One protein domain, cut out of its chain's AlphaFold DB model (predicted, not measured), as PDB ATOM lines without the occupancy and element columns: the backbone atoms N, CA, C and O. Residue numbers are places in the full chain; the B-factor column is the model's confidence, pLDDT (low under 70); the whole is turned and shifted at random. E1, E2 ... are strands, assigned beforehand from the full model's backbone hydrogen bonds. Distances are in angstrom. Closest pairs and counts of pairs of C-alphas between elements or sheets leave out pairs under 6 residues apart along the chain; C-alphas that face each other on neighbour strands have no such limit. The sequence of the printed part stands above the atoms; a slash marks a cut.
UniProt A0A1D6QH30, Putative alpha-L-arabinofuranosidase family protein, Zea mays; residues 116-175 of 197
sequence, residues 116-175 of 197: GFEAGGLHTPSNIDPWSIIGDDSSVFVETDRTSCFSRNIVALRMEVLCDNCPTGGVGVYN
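This is residues 116 to 175 of the 197 residues of the protein "Putative alpha-L-arabinofuranosidase family protein" of Zea mays (UniProt A0A1D6QH30). This domain has little regular structure: a slender hairpin of two antiparallel strands, E2 and E3, with a shorter antiparallel pair, E1 and E4, near it, and loops reaching beyond both pairs. The 60 printed residues include four named strands, in the order E1, E2, E3, E4, and no named helix; it is all strand, with 18 residues in named elements. It is only just loose, close to compact, with a radius of gyration of the C-alphas of 12.8 A, and spans 37 by 21 by 16 A.

E2, residues 140 to 145, measures 15.8 A and begins at C-alpha 140 (33.672, -49.059, -4.718). E3, residues 156 to 161, measures 16.1 A. E1 is residues 132 to 134, 6.8 A; E4 is residues 172 to 174, 7.1 A, ending at C-alpha 174 (21.950, -43.479, -3.601).

In the hairpin E2 and E3, at 160 degrees, N 141 and O 160 are 2.8 A apart, within hydrogen-bond range. E1 and E4 are antiparallel at 138 degrees, with N 134 and O 172 within range at 2.8 A. The closest C-alphas of E2 and E4, Val 140 and Gly 172, are 7.0 A apart. E1 and E3 are apart.

The printed part has no cut and no long link. Residues 120 to 126 are under pLDDT 70.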
ATOM      1  N   GLY A 116      22.728 -33.540 -11.799       90.69
ATOM      2  CA  GLY A 116      23.715 -33.153 -12.805       90.69
ATOM      3  C   GLY A 116      25.148 -33.085 -12.283       90.69
ATOM      4  O   GLY A 116      26.037 -32.825 -13.083       90.69
ATOM      5  N   PHE A 117      25.378 -33.280 -10.979       91.38
ATOM      6  CA  PHE A 117      26.693 -33.115 -10.346       91.38
ATOM      7  C   PHE A 117      27.325 -31.733 -10.613       91.38
ATOM      8  O   PHE A 117      28.540 -31.578 -10.686       91.38
ATOM      9  N   GLU A 118      26.504 -30.695 -10.764       84.00
ATOM     10  CA  GLU A 118      26.961 -29.331 -11.080       84.00
ATOM     11  C   GLU A 118      27.300 -28.521  -9.813       84.00
ATOM     12  O   GLU A 118      27.808 -27.404  -9.903       84.00
ATOM     13  N   ALA A 119      27.080 -29.102  -8.625       74.38
ATOM     14  CA  ALA A 119      27.173 -28.451  -7.315       74.38
ATOM     15  C   ALA A 119      28.589 -27.990  -6.877       74.38
ATOM     16  O   ALA A 119      28.773 -27.589  -5.732       74.38
ATOM     17  N   GLY A 120      29.592 -28.018  -7.763       66.19
ATOM     18  CA  GLY A 120      30.938 -27.458  -7.538       66.19
ATOM     19  C   GLY A 120      31.302 -26.266  -8.440       66.19
ATOM     20  O   GLY A 120      32.311 -25.597  -8.212       66.19
ATOM     21  N   GLY A 121      30.495 -25.947  -9.456       65.56
ATOM     22  CA  GLY A 121      30.840 -24.913 -10.438       65.56
ATOM     23  C   GLY A 121      32.072 -25.257 -11.295       65.56
ATOM     24  O   GLY A 121      32.481 -26.408 -11.414       65.56
ATOM     25  N   LEU A 122      32.668 -24.250 -11.946       62.28
ATOM     26  CA  LEU A 122      33.731 -24.454 -12.947       62.28
ATOM     27  C   LEU A 122      35.129 -24.720 -12.362       62.28
ATOM     28  O   LEU A 122      35.988 -25.231 -13.086       62.28
ATOM     29  N   HIS A 123      35.369 -24.359 -11.100       61.97
ATOM     30  CA  HIS A 123      36.709 -24.325 -10.492       61.97
ATOM     31  C   HIS A 123      36.851 -25.165  -9.217       61.97
ATOM     32  O   HIS A 123      37.969 -25.342  -8.741       61.97
ATOM     33  N   THR A 124      35.756 -25.716  -8.696       62.88
ATOM     34  CA  THR A 124      35.770 -26.646  -7.562       62.88
ATOM     35  C   THR A 124      35.443 -28.039  -8.095       62.88
ATOM     36  O   THR A 124      34.605 -28.144  -8.995       62.88
ATOM     37  N   PRO A 125      36.074 -29.113  -7.584       66.00
ATOM     38  CA  PRO A 125      35.630 -30.469  -7.877       66.00
ATOM     39  C   PRO A 125      34.127 -30.576  -7.627       66.00
ATOM     40  O   PRO A 125      33.619 -30.069  -6.624       66.00
ATOM     41  N   SER A 126      33.413 -31.182  -8.567       69.38
ATOM     42  CA  SER A 126      31.969 -31.312  -8.469       69.38
ATOM     43  C   SER A 126      31.601 -32.125  -7.237       69.38
ATOM     44  O   SER A 126      31.970 -33.293  -7.111       69.38
ATOM     45  N   ASN A 127      30.873 -31.489  -6.322       83.75
ATOM     46  CA  ASN A 127      30.392 -32.136  -5.115       83.75
ATOM     47  C   ASN A 127      29.294 -33.145  -5.477       83.75
ATOM     48  O   ASN A 127      28.372 -32.821  -6.234       83.75
ATOM     49  N   ILE A 128      29.401 -34.358  -4.931       90.56
ATOM     50  CA  ILE A 128      28.362 -35.377  -5.067       90.56
ATOM     51  C   ILE A 128      27.231 -35.192  -4.056       90.56
ATOM     52  O   ILE A 128      26.209 -35.831  -4.223       90.56
ATOM     53  N   ASP A 129      27.343 -34.326  -3.047       91.38
ATOM     54  CA  ASP A 129      26.251 -34.060  -2.098       91.38
ATOM     55  C   ASP A 129      24.931 -33.717  -2.831       91.38
ATOM     56  O   ASP A 129      24.956 -32.953  -3.802       91.38
ATOM     57  N   PRO A 130      23.777 -34.294  -2.452       93.56
ATOM     58  CA  PRO A 130      23.529 -35.137  -1.277       93.56
ATOM     59  C   PRO A 130      23.622 -36.649  -1.554       93.56
ATOM     60  O   PRO A 130      23.050 -37.450  -0.817       93.56
ATOM     61  N   TRP A 131      24.263 -37.065  -2.646       95.12
ATOM     62  CA  TRP A 131      24.466 -38.481  -2.937       95.12
ATOM     63  C   TRP A 131      25.401 -39.129  -1.915       95.12
ATOM     64  O   TRP A 131      26.402 -38.547  -1.501       95.12
ATOM     65  N   SER A 132      25.101 -40.380  -1.584       94.94
ATOM     66  CA  SER A 132      25.868 -41.196  -0.644       94.94
ATOM     67  C   SER A 132      26.274 -42.519  -1.280       94.94
ATOM     68  O   SER A 132      25.573 -43.047  -2.146       94.94
ATOM     69  N   ILE A 133      27.398 -43.072  -0.831       95.31
ATOM     70  CA  ILE A 133      27.966 -44.324  -1.338       95.31
ATOM     71  C   ILE A 133      27.340 -45.520  -0.604       95.31
ATOM     72  O   ILE A 133      27.126 -45.488   0.606       95.31
ATOM     73  N   ILE A 134      27.027 -46.579  -1.353       96.12
ATOM     74  CA  ILE A 134      26.679 -47.907  -0.842       96.12
ATOM     75  C   ILE A 134      27.922 -48.783  -1.009       96.12
ATOM     76  O   ILE A 134      28.352 -49.015  -2.137       96.12
ATOM     77  N   GLY A 135      28.474 -49.280   0.094       93.00
ATOM     78  CA  GLY A 135      29.757 -49.987   0.120       93.00
ATOM     79  C   GLY A 135      30.822 -49.194   0.879       93.00
ATOM     80  O   GLY A 135      30.509 -48.211   1.549       93.00
ATOM     81  N   ASP A 136      32.062 -49.650   0.783       91.12
ATOM     82  CA  ASP A 136      33.253 -49.035   1.374       91.12
ATOM     83  C   ASP A 136      34.360 -48.851   0.321       91.12
ATOM     84  O   ASP A 136      34.245 -49.328  -0.811       91.12
ATOM     85  N   ASP A 137      35.460 -48.207   0.712       91.50
ATOM     86  CA  ASP A 137      36.591 -47.909  -0.178       91.50
ATOM     87  C   ASP A 137      37.277 -49.167  -0.752       91.50
ATOM     88  O   ASP A 137      38.034 -49.076  -1.716       91.50
ATOM     89  N   SER A 138      37.023 -50.355  -0.184       92.00
ATOM     90  CA  SER A 138      37.540 -51.627  -0.709       92.00
ATOM     91  C   SER A 138      36.681 -52.205  -1.837       92.00
ATOM     92  O   SER A 138      37.125 -53.078  -2.582       92.00
ATOM     93  N   SER A 139      35.442 -51.734  -1.960       93.75
ATOM     94  CA  SER A 139      34.422 -52.320  -2.824       93.75
ATOM     95  C   SER A 139      33.955 -51.371  -3.925       93.75
ATOM     96  O   SER A 139      33.575 -51.840  -5.003       93.75
ATOM     97  N   VAL A 140      34.038 -50.057  -3.712       95.94
ATOM     98  CA  VAL A 140      33.672 -49.059  -4.718       95.94
ATOM     99  C   VAL A 140      34.483 -47.772  -4.568       95.94
ATOM    100  O   VAL A 140      34.673 -47.263  -3.470       95.94
ATOM    101  N   PHE A 141      34.923 -47.218  -5.695       94.88
ATOM    102  CA  PHE A 141      35.497 -45.881  -5.791       94.88
ATOM    103  C   PHE A 141      34.532 -44.970  -6.553       94.88
ATOM    104  O   PHE A 141      34.031 -45.343  -7.617       94.88
ATOM    105  N   VAL A 142      34.237 -43.790  -6.000       93.44
ATOM    106  CA  VAL A 142      33.271 -42.835  -6.560       93.44
ATOM    107  C   VAL A 142      33.889 -41.446  -6.610       93.44
ATOM    108  O   VAL A 142      34.327 -40.919  -5.592       93.44
ATOM    109  N   GLU A 143      33.860 -40.828  -7.786       90.56
ATOM    110  CA  GLU A 143      34.287 -39.446  -7.992       90.56
ATOM    111  C   GLU A 143      33.450 -38.769  -9.082       90.56
ATOM    112  O   GLU A 143      32.630 -39.397  -9.756       90.56
ATOM    113  N   THR A 144      33.660 -37.472  -9.275       90.19
ATOM    114  CA  THR A 144      33.147 -36.745 -10.437       90.19
ATOM    115  C   THR A 144      34.292 -36.395 -11.373       90.19
ATOM    116  O   THR A 144      35.368 -35.983 -10.944       90.19
ATOM    117  N   ASP A 145      34.054 -36.531 -12.672       88.12
ATOM    118  CA  ASP A 145      35.005 -36.143 -13.707       88.12
ATOM    119  C   ASP A 145      34.315 -35.345 -14.823       88.12
ATOM    120  O   ASP A 145      33.120 -35.056 -14.763       88.12
ATOM    121  N   ARG A 146      35.081 -34.943 -15.844       88.38
ATOM    122  CA  ARG A 146      34.585 -34.151 -16.982       88.38
ATOM    123  C   ARG A 146      34.352 -34.986 -18.245       88.38
ATOM    124  O   ARG A 146      34.603 -34.510 -19.352       88.38
ATOM    125  N   THR A 147      33.944 -36.245 -18.092       88.94
ATOM    126  CA  THR A 147      33.786 -37.187 -19.215       88.94
ATOM    127  C   THR A 147      32.362 -37.279 -19.762       88.94
ATOM    128  O   THR A 147      32.104 -38.067 -20.677       88.94
ATOM    129  N   SER A 148      31.427 -36.470 -19.250       89.25
ATOM    130  CA  SER A 148      30.046 -36.470 -19.737       89.25
ATOM    131  C   SER A 148      29.981 -36.203 -21.239       89.25
ATOM    132  O   SER A 148      30.680 -35.356 -21.797       89.25
ATOM    133  N   CYS A 149      29.070 -36.905 -21.908       89.94
ATOM    134  CA  CYS A 149      28.817 -36.739 -23.333       89.94
ATOM    135  C   CYS A 149      27.974 -35.496 -23.666       89.94
ATOM    136  O   CYS A 149      27.737 -35.216 -24.844       89.94
ATOM    137  N   PHE A 150      27.519 -34.747 -22.658       89.00
ATOM    138  CA  PHE A 150      26.725 -33.538 -22.841       89.00
ATOM    139  C   PHE A 150      27.613 -32.294 -22.824       89.00
ATOM    140  O   PHE A 150      28.200 -31.936 -21.812       89.00
ATOM    141  N   SER A 151      27.640 -31.554 -23.932       90.06
ATOM    142  CA  SER A 151      28.436 -30.322 -24.036       90.06
ATOM    143  C   SER A 151      28.015 -29.219 -23.053       90.06
ATOM    144  O   SER A 151      28.831 -28.372 -22.708       90.06
ATOM    145  N   ARG A 152      26.753 -29.220 -22.603       89.06
ATOM    146  CA  ARG A 152      26.211 -28.243 -21.638       89.06
ATOM    147  C   ARG A 152      26.394 -28.647 -20.175       89.06
ATOM    148  O   ARG A 152      26.320 -27.784 -19.315       89.06
ATOM    149  N   ASN A 153      26.635 -29.928 -19.914       89.00
ATOM    150  CA  ASN A 153      26.997 -30.437 -18.600       89.00
ATOM    151  C   ASN A 153      28.068 -31.505 -18.803       89.00
ATOM    152  O   ASN A 153      27.764 -32.675 -19.033       89.00
ATOM    153  N   ILE A 154      29.319 -31.058 -18.754       89.56
ATOM    154  CA  ILE A 154      30.487 -31.909 -18.973       89.56
ATOM    155  C   ILE A 154      30.805 -32.791 -17.761       89.56
ATOM    156  O   ILE A 154      31.651 -33.671 -17.882       89.56
ATOM    157  N   VAL A 155      30.140 -32.591 -16.621       89.31
ATOM    158  CA  VAL A 155      30.399 -33.350 -15.399       89.31
ATOM    159  C   VAL A 155      29.644 -34.677 -15.423       89.31
ATOM    160  O   VAL A 155      28.453 -34.724 -15.731       89.31
ATOM    161  N   ALA A 156      30.333 -35.762 -15.081       90.62
ATOM    162  CA  ALA A 156      29.745 -37.081 -14.887       90.62
ATOM    163  C   ALA A 156      30.182 -37.685 -13.549       90.62
ATOM    164  O   ALA A 156      31.273 -37.413 -13.054       90.62
ATOM    165  N   LEU A 157      29.327 -38.538 -12.984       92.12
ATOM    166  CA  LEU A 157      29.713 -39.435 -11.899       92.12
ATOM    167  C   LEU A 157      30.504 -40.608 -12.487       92.12
ATOM    168  O   LEU A 157      29.976 -41.352 -13.319       92.12
ATOM    169  N   ARG A 158      31.735 -40.799 -12.019       91.88
ATOM    170  CA  ARG A 158      32.538 -41.992 -12.277       91.88
ATOM    171  C   ARG A 158      32.443 -42.909 -11.066       91.88
ATOM    172  O   ARG A 158      32.690 -42.502  -9.936       91.88
ATOM    173  N   MET A 159      32.065 -44.156 -11.318       94.62
ATOM    174  CA  MET A 159      31.957 -45.195 -10.301       94.62
ATOM    175  C   MET A 159      32.707 -46.430 -10.777       94.62
ATOM    176  O   MET A 159      32.412 -46.963 -11.849       94.62
ATOM    177  N   GLU A 160      33.643 -46.893  -9.961       95.62
ATOM    178  CA  GLU A 160      34.444 -48.083 -10.220       95.62
ATOM    179  C   GLU A 160      34.171 -49.115  -9.140       95.62
ATOM    180  O   GLU A 160      34.331 -48.846  -7.953       95.62
ATOM    181  N   VAL A 161      33.728 -50.299  -9.550       95.81
ATOM    182  CA  VAL A 161      33.521 -51.420  -8.633       95.81
ATOM    183  C   VAL A 161      34.848 -52.150  -8.482       95.81
ATOM    184  O   VAL A 161      35.404 -52.616  -9.475       95.81
ATOM    185  N   LEU A 162      35.345 -52.227  -7.250       95.62
ATOM    186  CA  LEU A 162      36.661 -52.782  -6.923       95.62
ATOM    187  C   LEU A 162      36.585 -54.219  -6.379       95.62
ATOM    188  O   LEU A 162      37.605 -54.894  -6.281       95.62
ATOM    189  N   CYS A 163      35.387 -54.697  -6.029       91.75
ATOM    190  CA  CYS A 163      35.173 -56.038  -5.487       91.75
ATOM    191  C   CYS A 163      34.889 -57.093  -6.566       91.75
ATOM    192  O   CYS A 163      34.010 -56.911  -7.405       91.75
ATOM    193  N   ASP A 164      35.544 -58.255  -6.453       91.12
ATOM    194  CA  ASP A 164      35.168 -59.470  -7.197       91.12
ATOM    195  C   ASP A 164      33.980 -60.190  -6.534       91.12
ATOM    196  O   ASP A 164      33.045 -60.636  -7.199       91.12
ATOM    197  N   ASN A 165      33.987 -60.262  -5.197       92.38
ATOM    198  CA  ASN A 165      32.919 -60.835  -4.375       92.38
ATOM    199  C   ASN A 165      32.252 -59.735  -3.544       92.38
ATOM    200  O   ASN A 165      32.584 -59.528  -2.377       92.38
ATOM    201  N   CYS A 166      31.334 -58.995  -4.161       90.88
ATOM    202  CA  CYS A 166      30.715 -57.837  -3.523       90.88
ATOM    203  C   CYS A 166      29.731 -58.211  -2.393       90.88
ATOM    204  O   CYS A 166      29.107 -59.278  -2.437       90.88
ATOM    205  N   PRO A 167      29.538 -57.326  -1.394       90.81
ATOM    206  CA  PRO A 167      28.616 -57.562  -0.287       90.81
ATOM    207  C   PRO A 167      27.170 -57.802  -0.740       90.81
ATOM    208  O   PRO A 167      26.694 -57.213  -1.710       90.81
ATOM    209  N   THR A 168      26.409 -58.581   0.036       88.38
ATOM    210  CA  THR A 168      24.982 -58.867  -0.230       88.38
ATOM    211  C   THR A 168      24.103 -57.606  -0.265       88.38
ATOM    212  O   THR A 168      23.045 -57.606  -0.893       88.38
ATOM    213  N   GLY A 169      24.533 -56.528   0.404       87.50
ATOM    214  CA  GLY A 169      23.880 -55.213   0.378       87.50
ATOM    215  C   GLY A 169      24.064 -54.436  -0.933       87.50
ATOM    216  O   GLY A 169      23.372 -53.444  -1.143       87.50
ATOM    217  N   GLY A 170      24.935 -54.915  -1.824       91.69
ATOM    218  CA  GLY A 170      25.294 -54.250  -3.069       91.69
ATOM    219  C   GLY A 170      26.364 -53.176  -2.887       91.69
ATOM    220  O   GLY A 170      26.762 -52.846  -1.772       91.69
ATOM    221  N   VAL A 171      26.816 -52.646  -4.020       96.25
ATOM    222  CA  VAL A 171      27.736 -51.510  -4.121       96.25
ATOM    223  C   VAL A 171      27.150 -50.487  -5.082       96.25
ATOM    224  O   VAL A 171      26.502 -50.862  -6.064       96.25
ATOM    225  N   GLY A 172      27.337 -49.201  -4.809       95.62
ATOM    226  CA  GLY A 172      26.820 -48.152  -5.674       95.62
ATOM    227  C   GLY A 172      26.695 -46.797  -5.001       95.62
ATOM    228  O   GLY A 172      27.449 -46.463  -4.094       95.62
ATOM    229  N   VAL A 173      25.706 -46.024  -5.442       95.81
ATOM    230  CA  VAL A 173      25.335 -44.736  -4.850       95.81
ATOM    231  C   VAL A 173      23.821 -44.637  -4.697       95.81
ATOM    232  O   VAL A 173      23.071 -45.262  -5.452       95.81
ATOM    233  N   TYR A 174      23.359 -43.828  -3.748       95.69
ATOM    234  CA  TYR A 174      21.950 -43.479  -3.601       95.69
ATOM    235  C   TYR A 174      21.765 -41.974  -3.428       95.69
ATOM    236  O   TYR A 174      22.644 -41.280  -2.924       95.69
ATOM    237  N   ASN A 175      20.599 -41.479  -3.843       96.88
ATOM    238  CA  ASN A 175      20.197 -40.091  -3.660       96.88
ATOM    239  C   ASN A 175      19.030 -40.036  -2.665       96.88
ATOM    240  O   ASN A 175      18.055 -40.768  -2.857       96.88
TER     241      ASN A 175